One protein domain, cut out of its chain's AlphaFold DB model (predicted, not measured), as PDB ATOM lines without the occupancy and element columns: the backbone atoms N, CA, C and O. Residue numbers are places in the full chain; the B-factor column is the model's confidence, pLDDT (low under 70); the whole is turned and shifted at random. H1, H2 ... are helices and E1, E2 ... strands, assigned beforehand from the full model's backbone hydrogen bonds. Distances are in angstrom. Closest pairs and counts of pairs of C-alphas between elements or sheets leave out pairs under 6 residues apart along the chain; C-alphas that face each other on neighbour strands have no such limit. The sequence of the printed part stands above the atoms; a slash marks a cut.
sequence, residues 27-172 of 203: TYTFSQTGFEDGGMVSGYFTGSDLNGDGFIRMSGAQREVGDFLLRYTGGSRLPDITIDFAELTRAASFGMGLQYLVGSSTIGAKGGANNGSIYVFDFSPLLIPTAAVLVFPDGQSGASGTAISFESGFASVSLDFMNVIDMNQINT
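Overview. This is residues 27 to 172 of the 203 residues of the protein "PEP-CTERM domain-containing protein" of Zoogloea ramigera (UniProt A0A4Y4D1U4). Two antiparallel sheets lie face to face as a sandwich, their strands crossed at 74 degrees; H1 sits at one side of it, packing on both sheets, and H2 at the end of the printed part only grazes one sheet. One sheet has the order E5 - E4 - E2 - E1 - E11 and is twisted; the other has the order E3 - E6 - E7 - E8 - E9 - E10. The printed part has 146 residues, with eleven named strands and two named helices in the order E1 E2 E3 E4 E5 H1 E6 E7 E8 E9 E10 E11 H2, and its class is mostly strand. It is compact, with a radius of gyration of the C-alphas of 14.5 A and spans of 44 by 33 by 32 A.

Arrangement. E1, residues 27 to 32, and E2, residues 40 to 47, form a hairpin at 162 degrees, with N 30 and O 43 within hydrogen-bond range at 2.9 A. E3, residues 55 to 59, is an edge strand of the other sheet. E4, residues 65 to 73, is the antiparallel neighbour of E2, with N 44 and O 69 at 2.9 A, and forms a hairpin with E5, residues 81 to 84, with N 70 and O 83 at 2.8 A. H1, residues 85 to 93, stands up from this sheet at 73 degrees, with a height over the sheet of 7.6 A. H1 is at the level of the other sheet; its closest C-alphas to E7, residues 116 to 123, are those of Ala 91 and Val 120, 5.8 A apart. E6, residues 97 to 101, is the neighbour of E3, with N 56 and O 100 at 2.9 A. E6, E7, E8 at residues 129 to 135, E9 at residues 145 to 149 and E10 at residues 157 to 159 form a meander, each strand the antiparallel neighbour of the one before; among its pairs, N 97 and O 119 are 2.9 A apart and N 135 and O 118 2.7 A. E10 runs on into E11, residues 162 to 166, across a break of 2 residues, at 48 degrees. E11 pairs with E1, with N 29 and O 165 at 2.9 A. H2, residues 167 to 172, grazes this sheet with its residues 167 to 169, and H1 and H2 are apart. In H1 and H2 every O i to N i+4 pair is within hydrogen-bond range.

Along the chain. E1 begins at C-alpha 27, (-25.564, 23.452, 80.345). E2 and E4 are each 23.2 A from first to last C-alpha, E7 is 22.5 A and H1 is 12.6 A. H2 ends at C-alpha 172, (-19.700, 16.298, 71.027).

Size, cuts and confidence. The two C-alphas farthest apart are those of Ser 152 and Thr 172, 46.7 A. The printed part has no cut, and the link E6 to E7, 14 residues, is long. Residues 36, 111 to 113, 138 to 142 and 170 to 172 have pLDDT under 70.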
ATOM      1  N   THR A  27     -26.206  22.619  79.329       96.00
ATOM      2  CA  THR A  27     -25.564  23.452  80.345       96.00
ATOM      3  C   THR A  27     -24.732  24.507  79.642       96.00
ATOM      4  O   THR A  27     -23.826  24.181  78.875       96.00
ATOM      5  N   TYR A  28     -25.021  25.764  79.937       97.00
ATOM      6  CA  TYR A  28     -24.298  26.912  79.425       97.00
ATOM      7  C   TYR A  28     -23.519  27.519  80.575       97.00
ATOM      8  O   TYR A  28     -24.107  27.890  81.589       97.00
ATOM      9  N   THR A  29     -22.204  27.612  80.431       97.94
ATOM     10  CA  THR A  29     -21.367  28.347  81.384       97.94
ATOM     11  C   THR A  29     -21.085  29.724  80.819       97.94
ATOM     12  O   THR A  29     -20.897  29.869  79.610       97.94
ATOM     13  N   PHE A  30     -21.084  30.740  81.672       97.06
ATOM     14  CA  PHE A  30     -20.797  32.103  81.261       97.06
ATOM     15  C   PHE A  30     -19.798  32.767  82.195       97.06
ATOM     16  O   PHE A  30     -19.745  32.471  83.390       97.06
ATOM     17  N   SER A  31     -18.974  33.658  81.649       96.00
ATOM     18  CA  SER A  31     -18.017  34.419  82.445       96.00
ATOM     19  C   SER A  31     -17.588  35.727  81.795       96.00
ATOM     20  O   SER A  31     -17.551  35.865  80.571       96.00
ATOM     21  N   GLN A  32     -17.190  36.659  82.648       92.06
ATOM     22  CA  GLN A  32     -16.484  37.875  82.295       92.06
ATOM     23  C   GLN A  32     -15.363  38.088  83.316       92.06
ATOM     24  O   GLN A  32     -15.557  37.938  84.522       92.06
ATOM     25  N   THR A  33     -14.180  38.431  82.823       87.12
ATOM     26  CA  THR A  33     -12.993  38.742  83.628       87.12
ATOM     27  C   THR A  33     -12.459  40.119  83.226       87.12
ATOM     28  O   THR A  33     -13.048  40.786  82.375       87.12
ATOM     29  N   GLY A  34     -11.350  40.559  83.825       74.94
ATOM     30  CA  GLY A  34     -10.693  41.815  83.440       74.94
ATOM     31  C   GLY A  34     -11.276  43.063  84.103       74.94
ATOM     32  O   GLY A  34     -11.015  44.172  83.645       74.94
ATOM     33  N   PHE A  35     -12.044  42.896  85.182       79.62
ATOM     34  CA  PHE A  35     -12.437  44.009  86.041       79.62
ATOM     35  C   PHE A  35     -11.219  44.596  86.762       79.62
ATOM     36  O   PHE A  35     -10.253  43.880  87.052       79.62
ATOM     37  N   GLU A  36     -11.284  45.888  87.093       69.50
ATOM     38  CA  GLU A  36     -10.316  46.519  87.997       69.50
ATOM     39  C   GLU A  36     -10.187  45.700  89.299       69.50
ATOM     40  O   GLU A  36     -11.162  45.124  89.787       69.50
ATOM     41  N   ASP A  37      -8.968  45.611  89.834       76.06
ATOM     42  CA  ASP A  37      -8.611  44.851  91.045       76.06
ATOM     43  C   ASP A  37      -8.871  43.329  91.008       76.06
ATOM     44  O   ASP A  37      -8.802  42.663  92.042       76.06
ATOM     45  N   GLY A  38      -9.126  42.745  89.831       82.25
ATOM     46  CA  GLY A  38      -9.198  41.287  89.665       82.25
ATOM     47  C   GLY A  38     -10.544  40.654  90.027       82.25
ATOM     48  O   GLY A  38     -10.590  39.454  90.298       82.25
ATOM     49  N   GLY A  39     -11.631  41.431  90.024       87.94
ATOM     50  CA  GLY A  39     -12.988  40.883  90.103       87.94
ATOM     51  C   GLY A  39     -13.316  39.946  88.932       87.94
ATOM     52  O   GLY A  39     -12.614  39.918  87.917       87.94
ATOM     53  N   MET A  40     -14.395  39.173  89.066       92.94
ATOM     54  CA  MET A  40     -14.906  38.263  88.035       92.94
ATOM     55  C   MET A  40     -16.408  38.034  88.214       92.94
ATOM     56  O   MET A  40     -16.868  37.815  89.331       92.94
ATOM     57  N   VAL A  41     -17.154  38.004  87.106       95.31
ATOM     58  CA  VAL A  41     -18.525  37.479  87.064       95.31
ATOM     59  C   VAL A  41     -18.484  36.132  86.367       95.31
ATOM     60  O   VAL A  41     -17.883  35.995  85.303       95.31
ATOM     61  N   SER A  42     -19.114  35.124  86.952       96.94
ATOM     62  CA  SER A  42     -19.214  33.803  86.340       96.94
ATOM     63  C   SER A  42     -20.454  33.062  86.789       96.94
ATOM     64  O   SER A  42     -21.055  33.394  87.806       96.94
ATOM     65  N   GLY A  43     -20.850  32.055  86.029       98.06
ATOM     66  CA  GLY A  43     -22.027  31.284  86.361       98.06
ATOM     67  C   GLY A  43     -22.346  30.218  85.338       98.06
ATOM     68  O   GLY A  43     -21.582  29.955  84.404       98.06
ATOM     69  N   TYR A  44     -23.498  29.598  85.533       98.44
ATOM     70  CA  TYR A  44     -24.065  28.671  84.581       98.44
ATOM     71  C   TYR A  44     -25.587  28.713  84.621       98.44
ATOM     72  O   TYR A  44     -26.196  29.184  85.582       98.44
ATOM     73  N   PHE A  45     -26.199  28.172  83.579       98.38
ATOM     74  CA  PHE A  45     -27.596  27.775  83.610       98.38
ATOM     75  C   PHE A  45     -27.806  26.497  82.807       98.38
ATOM     76  O   PHE A  45     -27.038  26.194  81.892       98.38
ATOM     77  N   THR A  46     -28.850  25.746  83.143       97.12
ATOM     78  CA  THR A  46     -29.326  24.638  82.310       97.12
ATOM     79  C   THR A  46     -30.640  25.024  81.659       97.12
ATOM     80  O   THR A  46     -31.498  25.612  82.314       97.12
ATOM     81  N   GLY A  47     -30.825  24.722  80.378       95.25
ATOM     82  CA  GLY A  47     -32.087  25.031  79.713       95.25
ATOM     83  C   GLY A  47     -32.213  24.473  78.305       95.25
ATOM     84  O   GLY A  47     -31.226  24.082  77.678       95.25
ATOM     85  N   SER A  48     -33.452  24.467  77.826       94.31
ATOM     86  CA  SER A  48     -33.837  24.086  76.466       94.31
ATOM     87  C   SER A  48     -34.836  25.103  75.947       94.31
ATOM     88  O   SER A  48     -35.728  25.499  76.687       94.31
ATOM     89  N   ASP A  49     -34.719  25.487  74.681       94.12
ATOM     90  CA  ASP A  49     -35.754  26.264  74.000       94.12
ATOM     91  C   ASP A  49     -36.985  25.360  73.812       94.12
ATOM     92  O   ASP A  49     -36.965  24.416  73.016       94.12
ATOM     93  N   LEU A  50     -38.016  25.573  74.635       92.19
ATOM     94  CA  LEU A  50     -39.195  24.704  74.687       92.19
ATOM     95  C   LEU A  50     -40.249  25.118  73.663       92.19
ATOM     96  O   LEU A  50     -41.106  24.306  73.307       92.19
ATOM     97  N   ASN A  51     -40.214  26.374  73.220       90.75
ATOM     98  CA  ASN A  51     -41.191  26.934  72.291       90.75
ATOM     99  C   ASN A  51     -40.655  27.064  70.850       90.75
ATOM    100  O   ASN A  51     -41.444  27.301  69.934       90.75
ATOM    101  N   GLY A  52     -39.360  26.818  70.638       90.62
ATOM    102  CA  GLY A  52     -38.702  26.769  69.337       90.62
ATOM    103  C   GLY A  52     -38.449  28.140  68.711       90.62
ATOM    104  O   GLY A  52     -38.354  28.228  67.484       90.62
ATOM    105  N   ASP A  53     -38.397  29.209  69.506       89.31
ATOM    106  CA  ASP A  53     -38.238  30.579  69.012       89.31
ATOM    107  C   ASP A  53     -36.780  31.064  68.943       89.31
ATOM    108  O   ASP A  53     -36.513  32.216  68.583       89.31
ATOM    109  N   GLY A  54     -35.833  30.172  69.235       92.19
ATOM    110  CA  GLY A  54     -34.399  30.418  69.190       92.19
ATOM    111  C   GLY A  54     -33.829  30.987  70.483       92.19
ATOM    112  O   GLY A  54     -32.629  31.265  70.533       92.19
ATOM    113  N   PHE A  55     -34.629  31.157  71.534       93.44
ATOM    114  CA  PHE A  55     -34.160  31.672  72.814       93.44
ATOM    115  C   PHE A  55     -34.496  30.731  73.966       93.44
ATOM    116  O   PHE A  55     -35.521  30.069  73.982       93.44
ATOM    117  N   ILE A  56     -33.643  30.749  74.984       96.25
ATOM    118  CA  ILE A  56     -33.928  30.161  76.292       96.25
ATOM    119  C   ILE A  56     -34.254  31.307  77.242       96.25
ATOM    120  O   ILE A  56     -33.441  32.226  77.405       96.25
ATOM    121  N   ARG A  57     -35.436  31.275  77.868       95.69
ATOM    122  CA  ARG A  57     -35.905  32.343  78.756       95.69
ATOM    123  C   ARG A  57     -36.401  31.863  80.115       95.69
ATOM    124  O   ARG A  57     -37.149  30.898  80.266       95.69
ATOM    125  N   MET A  58     -36.052  32.656  81.119       96.62
ATOM    126  CA  MET A  58     -36.631  32.635  82.455       96.62
ATOM    127  C   MET A  58     -37.030  34.067  82.802       96.62
ATOM    128  O   MET A  58     -36.246  34.816  83.377       96.62
ATOM    129  N   SER A  59     -38.227  34.459  82.366       93.88
ATOM    130  CA  SER A  59     -38.818  35.783  82.597       93.88
ATOM    131  C   SER A  59     -40.335  35.727  82.407       93.88
ATOM    132  O   SER A  59     -40.842  35.041  81.513       93.88
ATOM    133  N   GLY A  60     -41.087  36.423  83.261       91.12
ATOM    134  CA  GLY A  60     -42.546  36.481  83.189       91.12
ATOM    135  C   GLY A  60     -43.167  35.091  83.317       91.12
ATOM    136  O   GLY A  60     -42.993  34.431  84.341       91.12
ATOM    137  N   ALA A  61     -43.868  34.636  82.275       89.38
ATOM    138  CA  ALA A  61     -44.461  33.298  82.199       89.38
ATOM    139  C   ALA A  61     -43.537  32.231  81.572       89.38
ATOM    140  O   ALA A  61     -43.856  31.048  81.644       89.38
ATOM    141  N   GLN A  62     -42.406  32.620  80.971       92.75
ATOM    142  CA  GLN A  62     -41.480  31.686  80.320       92.75
ATOM    143  C   GLN A  62     -40.631  30.947  81.362       92.75
ATOM    144  O   GLN A  62     -40.109  31.564  82.297       92.75
ATOM    145  N   ARG A  63     -40.523  29.622  81.220       94.81
ATOM    146  CA  ARG A  63     -39.858  28.710  82.168       94.81
ATOM    147  C   ARG A  63     -39.046  27.659  81.409       94.81
ATOM    148  O   ARG A  63     -39.423  26.495  81.357       94.81
ATOM    149  N   GLU A  64     -37.949  28.092  80.802       96.81
ATOM    150  CA  GLU A  64     -37.089  27.250  79.948       96.81
ATOM    151  C   GLU A  64     -35.743  26.904  80.603       96.81
ATOM    152  O   GLU A  64     -34.959  26.120  80.069       96.81
ATOM    153  N   VAL A  65     -35.487  27.479  81.781       97.69
ATOM    154  CA  VAL A  65     -34.280  27.262  82.586       97.69
ATOM    155  C   VAL A  65     -34.605  26.313  83.738       97.69
ATOM    156  O   VAL A  65     -35.571  26.542  84.468       97.69
ATOM    157  N   GLY A  66     -33.805  25.259  83.896       96.00
ATOM    158  CA  GLY A  66     -33.964  24.238  84.937       96.00
ATOM    159  C   GLY A  66     -33.045  24.410  86.148       96.00
ATOM    160  O   GLY A  66     -33.365  23.907  87.219       96.00
ATOM    161  N   ASP A  67     -31.923  25.110  85.985       97.62
ATOM    162  CA  ASP A  67     -30.979  25.439  87.056       97.62
ATOM    163  C   ASP A  67     -30.189  26.700  86.684       97.62
ATOM    164  O   ASP A  67     -30.033  26.999  85.496       97.62
ATOM    165  N   PHE A  68     -29.706  27.436  87.681       98.62
ATOM    166  CA  PHE A  68     -28.974  28.685  87.507       98.62
ATOM    167  C   PHE A  68     -28.092  28.991  88.714       98.62
ATOM    168  O   PHE A  68     -28.519  28.875  89.864       98.62
ATOM    169  N   LEU A  69     -26.893  29.486  88.432       98.56
ATOM    170  CA  LEU A  69     -26.025  30.120  89.410       98.56
ATOM    171  C   LEU A  69     -25.280  31.264  88.735       98.56
ATOM    172  O   LEU A  69     -24.701  31.085  87.664       98.56
ATOM    173  N   LEU A  70     -25.218  32.410  89.396       98.56
ATOM    174  CA  LEU A  70     -24.359  33.525  89.034       98.56
ATOM    175  C   LEU A  70     -23.583  33.969  90.263       98.56
ATOM    176  O   LEU A  70     -24.124  34.051  91.360       98.56
ATOM    177  N   ARG A  71     -22.303  34.274  90.084       97.06
ATOM    178  CA  ARG A  71     -21.434  34.788  91.133       97.06
ATOM    179  C   ARG A  71     -20.647  35.982  90.629       97.06
ATOM    180  O   ARG A  71     -20.104  35.939  89.526       97.06
ATOM    181  N   TYR A  72     -20.554  37.009  91.460       95.00
ATOM    182  CA  TYR A  72     -19.488  37.999  91.383       95.00
ATOM    183  C   TYR A  72     -18.514  37.685  92.515       95.00
ATOM    184  O   TYR A  72     -18.947  37.547  93.658       95.00
ATOM    185  N   THR A  73     -17.229  37.544  92.214       93.50
ATOM    186  CA  THR A  73     -16.204  37.264  93.227       93.50
ATOM    187  C   THR A  73     -14.943  38.072  92.985       93.50
ATOM    188  O   THR A  73     -14.565  38.296  91.831       93.50
ATOM    189  N   GLY A  74     -14.247  38.416  94.066       87.19
ATOM    190  CA  GLY A  74     -12.976  39.137  94.008       87.19
ATOM    191  C   GLY A  74     -13.121  40.639  93.743       87.19
ATOM    192  O   GLY A  74     -14.220  41.191  93.672       87.19
ATOM    193  N   GLY A  75     -11.985  41.321  93.591       84.00
ATOM    194  CA  GLY A  75     -11.936  42.785  93.574       84.00
ATOM    195  C   GLY A  75     -12.250  43.406  94.942       84.00
ATOM    196  O   GLY A  75     -12.524  42.714  95.919       84.00
ATOM    197  N   SER A  76     -12.167  44.734  95.021       85.19
ATOM    198  CA  SER A  76     -12.372  45.494  96.267       85.19
ATOM    199  C   SER A  76     -13.681  46.300  96.291       85.19
ATOM    200  O   SER A  76     -14.103  46.781  97.341       85.19
ATOM    201  N   ARG A  77     -14.324  46.468  95.127       88.38
ATOM    202  CA  ARG A  77     -15.436  47.412  94.921       88.38
ATOM    203  C   ARG A  77     -16.806  46.866  95.324       88.38
ATOM    204  O   ARG A  77     -17.690  47.661  95.629       88.38
ATOM    205  N   LEU A  78     -16.973  45.547  95.325       91.19
ATOM    206  CA  LEU A  78     -18.211  44.838  95.655       91.19
ATOM    207  C   LEU A  78     -17.892  43.666  96.593       91.19
ATOM    208  O   LEU A  78     -16.788  43.124  96.507       91.19
ATOM    209  N   PRO A  79     -18.835  43.254  97.458       91.88
ATOM    210  CA  PRO A  79     -18.716  41.988  98.160       91.88
ATOM    211  C   PRO A  79     -18.870  40.833  97.164       91.88
ATOM    212  O   PRO A  79     -19.323  41.024  96.032       91.88
ATOM    213  N   ASP A  80     -18.547  39.619  97.603       92.81
ATOM    214  CA  ASP A  80     -18.930  38.430  96.849       92.81
ATOM    215  C   ASP A  80     -20.464  38.353  96.783       92.81
ATOM    216  O   ASP A  80     -21.144  38.347  97.808       92.81
ATOM    217  N   ILE A  81     -21.006  38.283  95.569       95.12
ATOM    218  CA  ILE A  81     -22.443  38.159  95.308       95.12
ATOM    219  C   ILE A  81     -22.689  36.746  94.793       95.12
ATOM    220  O   ILE A  81     -21.945  36.256  93.941       95.12
ATOM    221  N   THR A  82     -23.739  36.091  95.278       96.94
ATOM    222  CA  THR A  82     -24.223  34.816  94.740       96.94
ATOM    223  C   THR A  82     -25.701  34.958  94.450       96.94
ATOM    224  O   THR A  82     -26.434  35.388  95.326       96.94
ATOM    225  N   ILE A  83     -26.099  34.623  93.224       98.12
ATOM    226  CA  ILE A  83     -27.485  34.639  92.782       98.12
ATOM    227  C   ILE A  83     -27.857  33.254  92.271       98.12
ATOM    228  O   ILE A  83     -27.265  32.778  91.298       98.12
ATOM    229  N   ASP A  84     -28.805  32.595  92.925       97.88
ATOM    230  CA  ASP A  84     -29.183  31.211  92.626       97.88
ATOM    231  C   ASP A  84     -30.463  31.086  91.775       97.88
ATOM    232  O   ASP A  84     -31.066  32.063  91.315       97.88
ATOM    233  N   PHE A  85     -30.888  29.846  91.524       97.88
ATOM    234  CA  PHE A  85     -32.085  29.558  90.741       97.88
ATOM    235  C   PHE A  85     -33.390  30.049  91.389       97.88
ATOM    236  O   PHE A  85     -34.330  30.437  90.680       97.88
ATOM    237  N   ALA A  86     -33.477  30.060  92.721       96.75
ATOM    238  CA  ALA A  86     -34.650  30.574  93.418       96.75
ATOM    239  C   ALA A  86     -34.761  32.091  93.228       96.75
ATOM    240  O   ALA A  86     -35.855  32.620  93.011       96.75
ATOM    241  N   GLU A  87     -33.632  32.787  93.236       97.75
ATOM    242  CA  GLU A  87     -33.556  34.223  92.987       97.75
ATOM    243  C   GLU A  87     -33.809  34.587  91.529       97.75
ATOM    244  O   GLU A  87     -34.562  35.524  91.259       97.75
ATOM    245  N   LEU A  88     -33.306  33.793  90.579       97.75
ATOM    246  CA  LEU A  88     -33.693  33.919  89.174       97.75
ATOM    247  C   LEU A  88     -35.214  33.757  89.003       97.75
ATOM    248  O   LEU A  88     -35.855  34.554  88.317       97.75
ATOM    249  N   THR A  89     -35.812  32.754  89.651       96.19
ATOM    250  CA  THR A  89     -37.265  32.516  89.606       96.19
ATOM    251  C   THR A  89     -38.046  33.687  90.209       96.19
ATOM    252  O   THR A  89     -39.109  34.058  89.704       96.19
ATOM    253  N   ARG A  90     -37.513  34.307  91.268       95.00
ATOM    254  CA  ARG A  90     -38.066  35.533  91.852       95.00
ATOM    255  C   ARG A  90     -37.955  36.715  90.901       95.00
ATOM    256  O   ARG A  90     -38.958  37.371  90.666       95.00
ATOM    257  N   ALA A  91     -36.794  36.969  90.305       95.31
ATOM    258  CA  ALA A  91     -36.642  38.024  89.305       95.31
ATOM    259  C   ALA A  91     -37.633  37.834  88.138       95.31
ATOM    260  O   ALA A  91     -38.281  38.789  87.699       95.31
ATOM    261  N   ALA A  92     -37.840  36.585  87.710       95.81
ATOM    262  CA  ALA A  92     -38.795  36.234  86.666       95.81
ATOM    263  C   ALA A  92     -40.246  36.600  86.998       95.81
ATOM    264  O   ALA A  92     -40.987  36.968  86.084       95.81
ATOM    265  N   SER A  93     -40.669  36.570  88.267       93.50
ATOM    266  CA  SER A  93     -42.034  36.978  88.640       93.50
ATOM    267  C   SER A  93     -42.290  38.479  88.448       93.50
ATOM    268  O   SER A  93     -43.441  38.883  88.291       93.50
ATOM    269  N   PHE A  94     -41.228  39.285  88.371       90.81
ATOM    270  CA  PHE A  94     -41.277  40.718  88.074       90.81
ATOM    271  C   PHE A  94     -41.004  41.040  86.594       90.81
ATOM    272  O   PHE A  94     -40.809  42.201  86.243       90.81
ATOM    273  N   GLY A  95     -40.968  40.031  85.714       91.25
ATOM    274  CA  GLY A  95     -40.644  40.208  84.292       91.25
ATOM    275  C   GLY A  95     -39.151  40.397  84.000       91.25
ATOM    276  O   GLY A  95     -38.778  40.683  82.865       91.25
ATOM    277  N   MET A  96     -38.292  40.215  85.002       93.56
ATOM    278  CA  MET A  96     -36.833  40.242  84.868       93.56
ATOM    279  C   MET A  96     -36.301  38.807  84.698       93.56
ATOM    280  O   MET A  96     -37.086  37.894  84.465       93.56
ATOM    281  N   GLY A  97     -34.991  38.584  84.784       95.94
ATOM    282  CA  GLY A  97     -34.387  37.252  84.712       95.94
ATOM    283  C   GLY A  97     -33.444  37.063  83.527       95.94
ATOM    284  O   GLY A  97     -32.669  37.961  83.213       95.94
ATOM    285  N   LEU A  98     -33.463  35.886  82.906       97.06
ATOM    286  CA  LEU A  98     -32.507  35.487  81.867       97.06
ATOM    287  C   LEU A  98     -33.194  35.380  80.505       97.06
ATOM    288  O   LEU A  98     -34.250  34.756  80.382       97.06
ATOM    289  N   GLN A  99     -32.543  35.912  79.478       95.00
ATOM    290  CA  GLN A  99     -32.804  35.587  78.082       95.00
ATOM    291  C   GLN A  99     -31.474  35.272  77.405       95.00
ATOM    292  O   GLN A  99     -30.522  36.033  77.537       95.00
ATOM    293  N   TYR A 100     -31.411  34.183  76.651       95.19
ATOM    294  CA  TYR A 100     -30.214  33.783  75.920       95.19
ATOM    295  C   TYR A 100     -30.577  33.324  74.512       95.19
ATOM    296  O   TYR A 100     -31.498  32.527  74.352       95.19
ATOM    297  N   LEU A 101     -29.867  33.827  73.502       93.38
ATOM    298  CA  LEU A 101     -29.997  33.365  72.120       93.38
ATOM    299  C   LEU A 101     -29.243  32.041  71.957       93.38
ATOM    300  O   LEU A 101     -28.025  31.991  72.139       93.38
ATOM    301  N   VAL A 102     -29.955  30.980  71.584       92.25
ATOM    302  CA  VAL A 102     -29.372  29.643  71.418       92.25
ATOM    303  C   VAL A 102     -28.236  29.681  70.394       92.25
ATOM    304  O   VAL A 102     -28.377  30.211  69.295       92.25
ATOM    305  N   GLY A 103     -27.091  29.105  70.767       89.50
ATOM    306  CA  GLY A 103     -25.884  29.068  69.935       89.50
ATOM    307  C   GLY A 103     -25.027  30.338  69.978       89.50
ATOM    308  O   GLY A 103     -23.982  30.374  69.330       89.50
ATOM    309  N   SER A 104     -25.419  31.367  70.735       91.19
ATOM    310  CA  SER A 104     -24.583  32.552  70.916       91.19
ATOM    311  C   SER A 104     -23.354  32.259  71.780       91.19
ATOM    312  O   SER A 104     -23.447  31.662  72.845       91.19
ATOM    313  N   SER A 105     -22.191  32.776  71.389       92.06
ATOM    314  CA  SER A 105     -20.985  32.739  72.228       92.06
ATOM    315  C   SER A 105     -20.949  33.846  73.285       92.06
ATOM    316  O   SER A 105     -19.954  33.981  73.994       92.06
ATOM    317  N   THR A 106     -21.979  34.693  73.356       91.69
ATOM    318  CA  THR A 106     -22.002  35.878  74.222       91.69
ATOM    319  C   THR A 106     -23.392  36.213  74.767       91.69
ATOM    320  O   THR A 106     -24.397  35.825  74.173       91.69
ATOM    321  N   ILE A 107     -23.445  36.977  75.862       92.19
ATOM    322  CA  ILE A 107     -24.643  37.673  76.370       92.19
ATOM    323  C   ILE A 107     -24.281  39.149  76.576       92.19
ATOM    324  O   ILE A 107     -23.308  39.455  77.263       92.19
ATOM    325  N   GLY A 108     -25.058  40.059  75.990       89.25
ATOM    326  CA  GLY A 108     -24.861  41.509  76.071       89.25
ATOM    327  C   GLY A 108     -23.794  42.091  75.132       89.25
ATOM    328  O   GLY A 108     -23.364  43.227  75.338       89.25
ATOM    329  N   ALA A 109     -23.312  41.346  74.126       86.62
ATOM    330  CA  ALA A 109     -22.294  41.865  73.196       86.62
ATOM    331  C   ALA A 109     -22.853  42.888  72.199       86.62
ATOM    332  O   ALA A 109     -23.986  42.760  71.737       86.62
ATOM    333  N   LYS A 110     -22.015  43.875  71.847       73.81
ATOM    334  CA  LYS A 110     -22.363  44.959  70.923       73.81
ATOM    335  C   LYS A 110     -22.391  44.512  69.457       73.81
ATOM    336  O   LYS A 110     -21.624  43.635  69.071       73.81
ATOM    337  N   GLY A 111     -23.200  45.165  68.620       63.38
ATOM    338  CA  GLY A 111     -23.196  44.998  67.162       63.38
ATOM    339  C   GLY A 111     -24.500  44.501  66.532       63.38
ATOM    340  O   GLY A 111     -24.462  43.982  65.420       63.38
ATOM    341  N   GLY A 112     -25.651  44.660  67.198       53.03
ATOM    342  CA  GLY A 112     -26.963  44.434  66.571       53.03
ATOM    343  C   GLY A 112     -27.509  42.999  66.601       53.03
ATOM    344  O   GLY A 112     -28.568  42.750  66.030       53.03
ATOM    345  N   ALA A 113     -26.857  42.068  67.300       55.97
ATOM    346  CA  ALA A 113     -27.456  40.784  67.655       55.97
ATOM    347  C   ALA A 113     -27.833  40.823  69.139       55.97
ATOM    348  O   ALA A 113     -26.958  40.764  69.999       55.97
ATOM    349  N   ASN A 114     -29.129  40.932  69.453       73.12
ATOM    350  CA  ASN A 114     -29.605  40.654  70.806       73.12
ATOM    351  C   ASN A 114     -29.333  39.172  71.104       73.12
ATOM    352  O   ASN A 114     -30.109  38.293  70.736       73.12
ATOM    353  N   ASN A 115     -28.187  38.915  71.717       86.12
ATOM    354  CA  ASN A 115     -27.701  37.591  72.081       86.12
ATOM    355  C   ASN A 115     -28.132  37.168  73.490       86.12
ATOM    356  O   ASN A 115     -27.885  36.036  73.905       86.12
ATOM    357  N   GLY A 116     -28.807  38.061  74.209       91.00
ATOM    358  CA  GLY A 116     -29.348  37.793  75.521       91.00
ATOM    359  C   GLY A 116     -29.234  38.973  76.472       91.00
ATOM    360  O   GLY A 116     -28.651  40.014  76.170       91.00
ATOM    361  N   SER A 117     -29.794  38.766  77.653       93.00
ATOM    362  CA  SER A 117     -29.769  39.693  78.770       93.00
ATOM    363  C   SER A 117     -29.876  38.933  80.088       93.00
ATOM    364  O   SER A 117     -30.389  37.813  80.146       93.00
ATOM    365  N   ILE A 118     -29.374  39.552  81.153       95.38
ATOM    366  CA  ILE A 118     -29.476  39.047  82.521       95.38
ATOM    367  C   ILE A 118     -29.952  40.207  83.388       95.38
ATOM    368  O   ILE A 118     -29.311  41.244  83.440       95.38
ATOM    369  N   TYR A 119     -31.062  40.040  84.089       95.31
ATOM    370  CA  TYR A 119     -31.592  41.008  85.043       95.31
ATOM    371  C   TYR A 119     -31.930  40.264  86.326       95.31
ATOM    372  O   TYR A 119     -33.066  39.827  86.513       95.31
ATOM    373  N   VAL A 120     -30.932  40.053  87.179       97.19
ATOM    374  CA  VAL A 120     -31.087  39.227  88.380       97.19
ATOM    375  C   VAL A 120     -30.632  39.969  89.629       97.19
ATOM    376  O   VAL A 120     -29.779  40.856  89.569       97.19
ATOM    377  N   PHE A 121     -31.235  39.603  90.757       96.94
ATOM    378  CA  PHE A 121     -31.064  40.269  92.042       96.94
ATOM    379  C   PHE A 121     -30.844  39.218  93.118       96.94
ATOM    380  O   PHE A 121     -31.537  38.202  93.116       96.94
ATOM    381  N   ASP A 122     -29.921  39.511  94.023       95.69
ATOM    382  CA  ASP A 122     -29.848  38.853  95.324       95.69
ATOM    383  C   ASP A 122     -30.920  39.487  96.218       95.69
ATOM    384  O   ASP A 122     -31.045  40.721  96.264       95.69
ATOM    385  N   PHE A 123     -31.739  38.663  96.863       92.50
ATOM    386  CA  PHE A 123     -32.826  39.123  97.718       92.50
ATOM    387  C   PHE A 123     -32.607  38.698  99.165       92.50
ATOM    388  O   PHE A 123     -32.561  37.515  99.498       92.50
ATOM    389  N   SER A 124     -32.695  39.670 100.071       91.00
ATOM    390  CA  SER A 124     -32.845  39.379 101.498       91.00
ATOM    391  C   SER A 124     -34.084  38.501 101.783       91.00
ATOM    392  O   SER A 124     -35.044  38.479 101.001       91.00
ATOM    393  N   PRO A 125     -34.161  37.857 102.965       89.12
ATOM    394  CA  PRO A 125     -35.353  37.112 103.386       89.12
ATOM    395  C   PRO A 125     -36.657  37.931 103.381       89.12
ATOM    396  O   PRO A 125     -37.741  37.357 103.307       89.12
ATOM    397  N   LEU A 126     -36.556  39.265 103.438       91.62
ATOM    398  CA  LEU A 126     -37.682  40.201 103.373       91.62
ATOM    399  C   LEU A 126     -38.038  40.637 101.940       91.62
ATOM    400  O   LEU A 126     -38.838  41.554 101.777       91.62
ATOM    401  N   LEU A 127     -37.469  39.998 100.912       87.75
ATOM    402  CA  LEU A 127     -37.661  40.328  99.490       87.75
ATOM    403  C   LEU A 127     -37.164  41.723  99.090       87.75
ATOM    404  O   LEU A 127     -37.599  42.280  98.084       87.75
ATOM    405  N   ILE A 128     -36.234  42.280  99.858       90.81
ATOM    406  CA  ILE A 128     -35.551  43.527  99.513       90.81
ATOM    407  C   ILE A 128     -34.269  43.156  98.759       90.81
ATOM    408  O   ILE A 128     -33.492  42.374  99.318       90.81
ATOM    409  N   PRO A 129     -34.038  43.685  97.541       92.88
ATOM    410  CA  PRO A 129     -32.784  43.479  96.826       92.88
ATOM    411  C   PRO A 129     -31.573  43.956  97.635       92.88
ATOM    412  O   PRO A 129     -31.564  45.086  98.126       92.88
ATOM    413  N   THR A 130     -30.550  43.113  97.748       94.88
ATOM    414  CA  THR A 130     -29.268  43.390  98.430       94.88
ATOM    415  C   THR A 130     -28.122  43.559  97.441       94.88
ATOM    416  O   THR A 130     -27.227  44.371  97.671       94.88
ATOM    417  N   ALA A 131     -28.208  42.912  96.280       96.50
ATOM    418  CA  ALA A 131     -27.313  43.125  95.150       96.50
ATOM    419  C   ALA A 131     -28.023  42.854  93.817       96.50
ATOM    420  O   ALA A 131     -29.131  42.318  93.776       96.50
ATOM    421  N   ALA A 132     -27.392  43.239  92.711       96.31
ATOM    422  CA  ALA A 132     -27.895  42.982  91.369       96.31
ATOM    423  C   ALA A 132     -26.759  42.761  90.374       96.31
ATOM    424  O   ALA A 132     -25.712  43.411  90.446       96.31
ATOM    425  N   VAL A 133     -27.011  41.896  89.394       95.44
ATOM    426  CA  VAL A 133     -26.178  41.753  88.201       95.44
ATOM    427  C   VAL A 133     -27.065  41.931  86.982       95.44
ATOM    428  O   VAL A 133     -28.000  41.165  86.743       95.44
ATOM    429  N   LEU A 134     -26.780  42.995  86.237       93.75
ATOM    430  CA  LEU A 134     -27.561  43.450  85.100       93.75
ATOM    431  C   LEU A 134     -26.673  43.413  83.858       93.75
ATOM    432  O   LEU A 134     -25.681  44.127  83.797       93.75
ATOM    433  N   VAL A 135     -27.025  42.603  82.869       92.19
ATOM    434  CA  VAL A 135     -26.405  42.538  81.546       92.19
ATOM    435  C   VAL A 135     -27.466  42.938  80.533       92.19
ATOM    436  O   VAL A 135     -28.507  42.289  80.408       92.19
ATOM    437  N   PHE A 136     -27.220  44.040  79.842       86.69
ATOM    438  CA  PHE A 136     -28.174  44.664  78.943       86.69
ATOM    439  C   PHE A 136     -28.040  44.084  77.529       86.69
ATOM    440  O   PHE A 136     -26.920  43.863  77.068       86.69
ATOM    441  N   PRO A 137     -29.153  43.885  76.802       77.38
ATOM    442  CA  PRO A 137     -29.093  43.666  75.366       77.38
ATOM    443  C   PRO A 137     -28.589  44.962  74.707       77.38
ATOM    444  O   PRO A 137     -28.972  46.059  75.120       77.38
ATOM    445  N   ASP A 138     -27.696  44.844  73.725       67.94
ATOM    446  CA  ASP A 138     -26.987  45.985  73.132       67.94
ATOM    447  C   ASP A 138     -27.912  47.130  72.671       67.94
ATOM    448  O   ASP A 138     -28.952  46.904  72.049       67.94
ATOM    449  N   GLY A 139     -27.477  48.367  72.949       49.12
ATOM    450  CA  GLY A 139     -28.008  49.582  72.327       49.12
ATOM    451  C   GLY A 139     -28.175  50.821  73.215       49.12
ATOM    452  O   GLY A 139     -28.424  51.889  72.665       49.12
ATOM    453  N   GLN A 140     -28.059  50.743  74.548       52.91
ATOM    454  CA  GLN A 140     -28.513  51.861  75.406       52.91
ATOM    455  C   GLN A 140     -27.418  52.729  76.062       52.91
ATOM    456  O   GLN A 140     -27.687  53.903  76.299       52.91
ATOM    457  N   SER A 141     -26.204  52.245  76.382       51.41
ATOM    458  CA  SER A 141     -25.404  53.008  77.376       51.41
ATOM    459  C   SER A 141     -23.902  52.705  77.498       51.41
ATOM    460  O   SER A 141     -23.349  52.770  78.591       51.41
ATOM    461  N   GLY A 142     -23.185  52.429  76.405       60.09
ATOM    462  CA  GLY A 142     -21.707  52.430  76.412       60.09
ATOM    463  C   GLY A 142     -21.016  51.271  77.161       60.09
ATOM    464  O   GLY A 142     -19.908  50.909  76.766       60.09
ATOM    465  N   ALA A 143     -21.681  50.622  78.121       70.06
ATOM    466  CA  ALA A 143     -21.299  49.385  78.809       70.06
ATOM    467  C   ALA A 143     -22.342  48.281  78.551       70.06
ATOM    468  O   ALA A 143     -23.508  48.581  78.289       70.06
ATOM    469  N   SER A 144     -21.931  47.015  78.631       81.69
ATOM    470  CA  SER A 144     -22.818  45.859  78.428       81.69
ATOM    471  C   SER A 144     -23.554  45.436  79.703       81.69
ATOM    472  O   SER A 144     -24.472  44.625  79.635       81.69
ATOM    473  N   GLY A 145     -23.215  46.004  80.866       88.06
ATOM    474  CA  GLY A 145     -23.917  45.727  82.116       88.06
ATOM    475  C   GLY A 145     -23.387  46.473  83.344       88.06
ATOM    476  O   GLY A 145     -22.502  47.325  83.248       88.06
ATOM    477  N   THR A 146     -23.923  46.135  84.516       91.31
ATOM    478  CA  THR A 146     -23.426  46.554  85.833       91.31
ATOM    479  C   THR A 146     -23.633  45.452  86.874       91.31
ATOM    480  O   THR A 146     -24.675  44.800  86.900       91.31
ATOM    481  N   ALA A 147     -22.662  45.281  87.769       92.88
ATOM    482  CA  ALA A 147     -22.853  44.624  89.059       92.88
ATOM    483  C   ALA A 147     -22.949  45.697  90.151       92.88
ATOM    484  O   ALA A 147     -22.247  46.712  90.097       92.88
ATOM    485  N   ILE A 148     -23.853  45.505  91.106       93.81
ATOM    486  CA  ILE A 148     -24.156  46.466  92.168       93.81
ATOM    487  C   ILE A 148     -24.416  45.730  93.475       93.81
ATOM    488  O   ILE A 148     -25.076  44.697  93.478       93.81
ATOM    489  N   SER A 149     -23.952  46.313  94.577       93.94
ATOM    490  CA  SER A 149     -24.436  46.019  95.922       93.94
ATOM    491  C   SER A 149     -25.216  47.232  96.423       93.94
ATOM    492  O   SER A 149     -24.826  48.375  96.171       93.94
ATOM    493  N   PHE A 150     -26.337  46.981  97.094       93.06
ATOM    494  CA  PHE A 150     -27.148  48.002  97.759       93.06
ATOM    495  C   PHE A 150     -26.721  48.212  99.219       93.06
ATOM    496  O   PHE A 150     -27.291  49.050  99.919       93.06
ATOM    497  N   GLU A 151     -25.712  47.473  99.685       87.75
ATOM    498  CA  GLU A 151     -25.088  47.693 100.982       87.75
ATOM    499  C   GLU A 151     -24.211  48.952 100.971       87.75
ATOM    500  O   GLU A 151     -23.555  49.299  99.985       87.75
ATOM    501  N   SER A 152     -24.177  49.660 102.101       83.00
ATOM    502  CA  SER A 152     -23.363  50.866 102.243       83.00
ATOM    503  C   SER A 152     -21.869  50.547 102.168       83.00
ATOM    504  O   SER A 152     -21.403  49.642 102.856       83.00
ATOM    505  N   GLY A 153     -21.106  51.361 101.436       82.31
ATOM    506  CA  GLY A 153     -19.642  51.260 101.372       82.31
ATOM    507  C   GLY A 153     -19.102  50.553 100.129       82.31
ATOM    508  O   GLY A 153     -17.891  50.563  99.926       82.31
ATOM    509  N   PHE A 154     -19.973  50.019  99.273       87.56
ATOM    510  CA  PHE A 154     -19.591  49.420  97.996       87.56
ATOM    511  C   PHE A 154     -19.913  50.327  96.807       87.56
ATOM    512  O   PHE A 154     -20.807  51.172  96.861       87.56
ATOM    513  N   ALA A 155     -19.164  50.148  95.721       86.25
ATOM    514  CA  ALA A 155     -19.337  50.877  94.471       86.25
ATOM    515  C   ALA A 155     -19.761  49.921  93.355       86.25
ATOM    516  O   ALA A 155     -19.291  48.789  93.282       86.25
ATOM    517  N   SER A 156     -20.602  50.396  92.437       89.94
ATOM    518  CA  SER A 156     -20.955  49.629  91.242       89.94
ATOM    519  C   SER A 156     -19.732  49.342  90.372       89.94
ATOM    520  O   SER A 156     -18.766  50.113  90.349       89.94
ATOM    521  N   VAL A 157     -19.792  48.241  89.626       89.88
ATOM    522  CA  VAL A 157     -18.779  47.848  88.641       89.88
ATOM    523  C   VAL A 157     -19.459  47.697  87.287       89.88
ATOM    524  O   VAL A 157     -20.450  46.978  87.166       89.88
ATOM    525  N   SER A 158     -18.938  48.374  86.261       89.75
ATOM    526  CA  SER A 158     -19.419  48.203  84.887       89.75
ATOM    527  C   SER A 158     -19.000  46.847  84.330       89.75
ATOM    528  O   SER A 158     -17.857  46.423  84.493       89.75
ATOM    529  N   LEU A 159     -19.932  46.190  83.649       88.00
ATOM    530  CA  LEU A 159     -19.718  44.921  82.967       88.00
ATOM    531  C   LEU A 159     -19.537  45.153  81.464       88.00
ATOM    532  O   LEU A 159     -20.159  46.039  80.864       88.00
ATOM    533  N   ASP A 160     -18.704  44.315  80.871       87.88
ATOM    534  CA  ASP A 160     -18.677  44.029  79.444       87.88
ATOM    535  C   ASP A 160     -19.575  42.806  79.178       87.88
ATOM    536  O   ASP A 160     -20.246  42.297  80.082       87.88
ATOM    537  N   PHE A 161     -19.652  42.354  77.933       88.31
ATOM    538  CA  PHE A 161     -20.426  41.166  77.597       88.31
ATOM    539  C   PHE A 161     -19.877  39.910  78.286       88.31
ATOM    540  O   PHE A 161     -18.676  39.763  78.524       88.31
ATOM    541  N   MET A 162     -20.770  38.965  78.571       91.56
ATOM    542  CA  MET A 162     -20.390  37.655  79.096       91.56
ATOM    543  C   MET A 162     -20.011  36.747  77.933       91.56
ATOM    544  O   MET A 162     -20.754  36.673  76.958       91.56
ATOM    545  N   ASN A 163     -18.906  36.017  78.047       93.62
ATOM    546  CA  ASN A 163     -18.591  34.912  77.143       93.62
ATOM    547  C   ASN A 163     -19.378  33.680  77.571       93.62
ATOM    548  O   ASN A 163     -19.419  33.389  78.764       93.62
ATOM    549  N   VAL A 164     -19.960  32.953  76.619       95.31
ATOM    550  CA  VAL A 164     -20.783  31.763  76.863       95.31
ATOM    551  C   VAL A 164     -20.189  30.547  76.169       95.31
ATOM    552  O   VAL A 164     -19.743  30.617  75.025       95.31
ATOM    553  N   ILE A 165     -20.223  29.419  76.869       94.94
ATOM    554  CA  ILE A 165     -19.814  28.112  76.373       94.94
ATOM    555  C   ILE A 165     -20.970  27.133  76.580       94.94
ATOM    556  O   ILE A 165     -21.382  26.888  77.715       94.94
ATOM    557  N   ASP A 166     -21.455  26.538  75.487       93.50
ATOM    558  CA  ASP A 166     -22.350  25.379  75.531       93.50
ATOM    559  C   ASP A 166     -21.532  24.105  75.789       93.50
ATOM    560  O   ASP A 166     -20.759  23.641  74.943       93.50
ATOM    561  N   MET A 167     -21.710  23.520  76.971       89.12
ATOM    562  CA  MET A 167     -20.958  22.342  77.400       89.12
ATOM    563  C   MET A 167     -21.312  21.085  76.593       89.12
ATOM    564  O   MET A 167     -20.490  20.169  76.495       89.12
ATOM    565  N   ASN A 168     -22.486  21.033  75.957       83.06
ATOM    566  CA  ASN A 168     -22.858  19.904  75.104       83.06
ATOM    567  C   ASN A 168     -22.074  19.899  73.781       83.06
ATOM    568  O   ASN A 168     -21.735  18.829  73.267       83.06
ATOM    569  N   GLN A 169     -21.695  21.071  73.262       76.94
ATOM    570  CA  GLN A 169     -20.860  21.183  72.057       76.94
ATOM    571  C   GLN A 169     -19.425  20.689  72.307       76.94
ATOM    572  O   GLN A 169     -18.840  20.024  71.449       76.94
ATOM    573  N   ILE A 170     -18.878  20.921  73.506       68.00
ATOM    574  CA  ILE A 170     -17.546  20.422  73.898       68.00
ATOM    575  C   ILE A 170     -17.525  18.891  73.934       68.00
ATOM    576  O   ILE A 170     -16.634  18.259  73.360       68.00
ATOM    577  N   ASN A 171     -18.534  18.283  74.560       58.12
ATOM    578  CA  ASN A 171     -18.621  16.827  74.689       58.12
ATOM    579  C   ASN A 171     -18.865  16.126  73.342       58.12
ATOM    580  O   ASN A 171     -18.454  14.982  73.149       58.12
ATOM    581  N   THR A 172     -19.482  16.822  72.383       54.50
ATOM    582  CA  THR A 172     -19.700  16.298  71.027       54.50
ATOM    583  C   THR A 172     -18.412  16.334  70.194       54.50
ATOM    584  O   THR A 172     -18.121  15.379  69.473       54.50
TER     585      THR A 172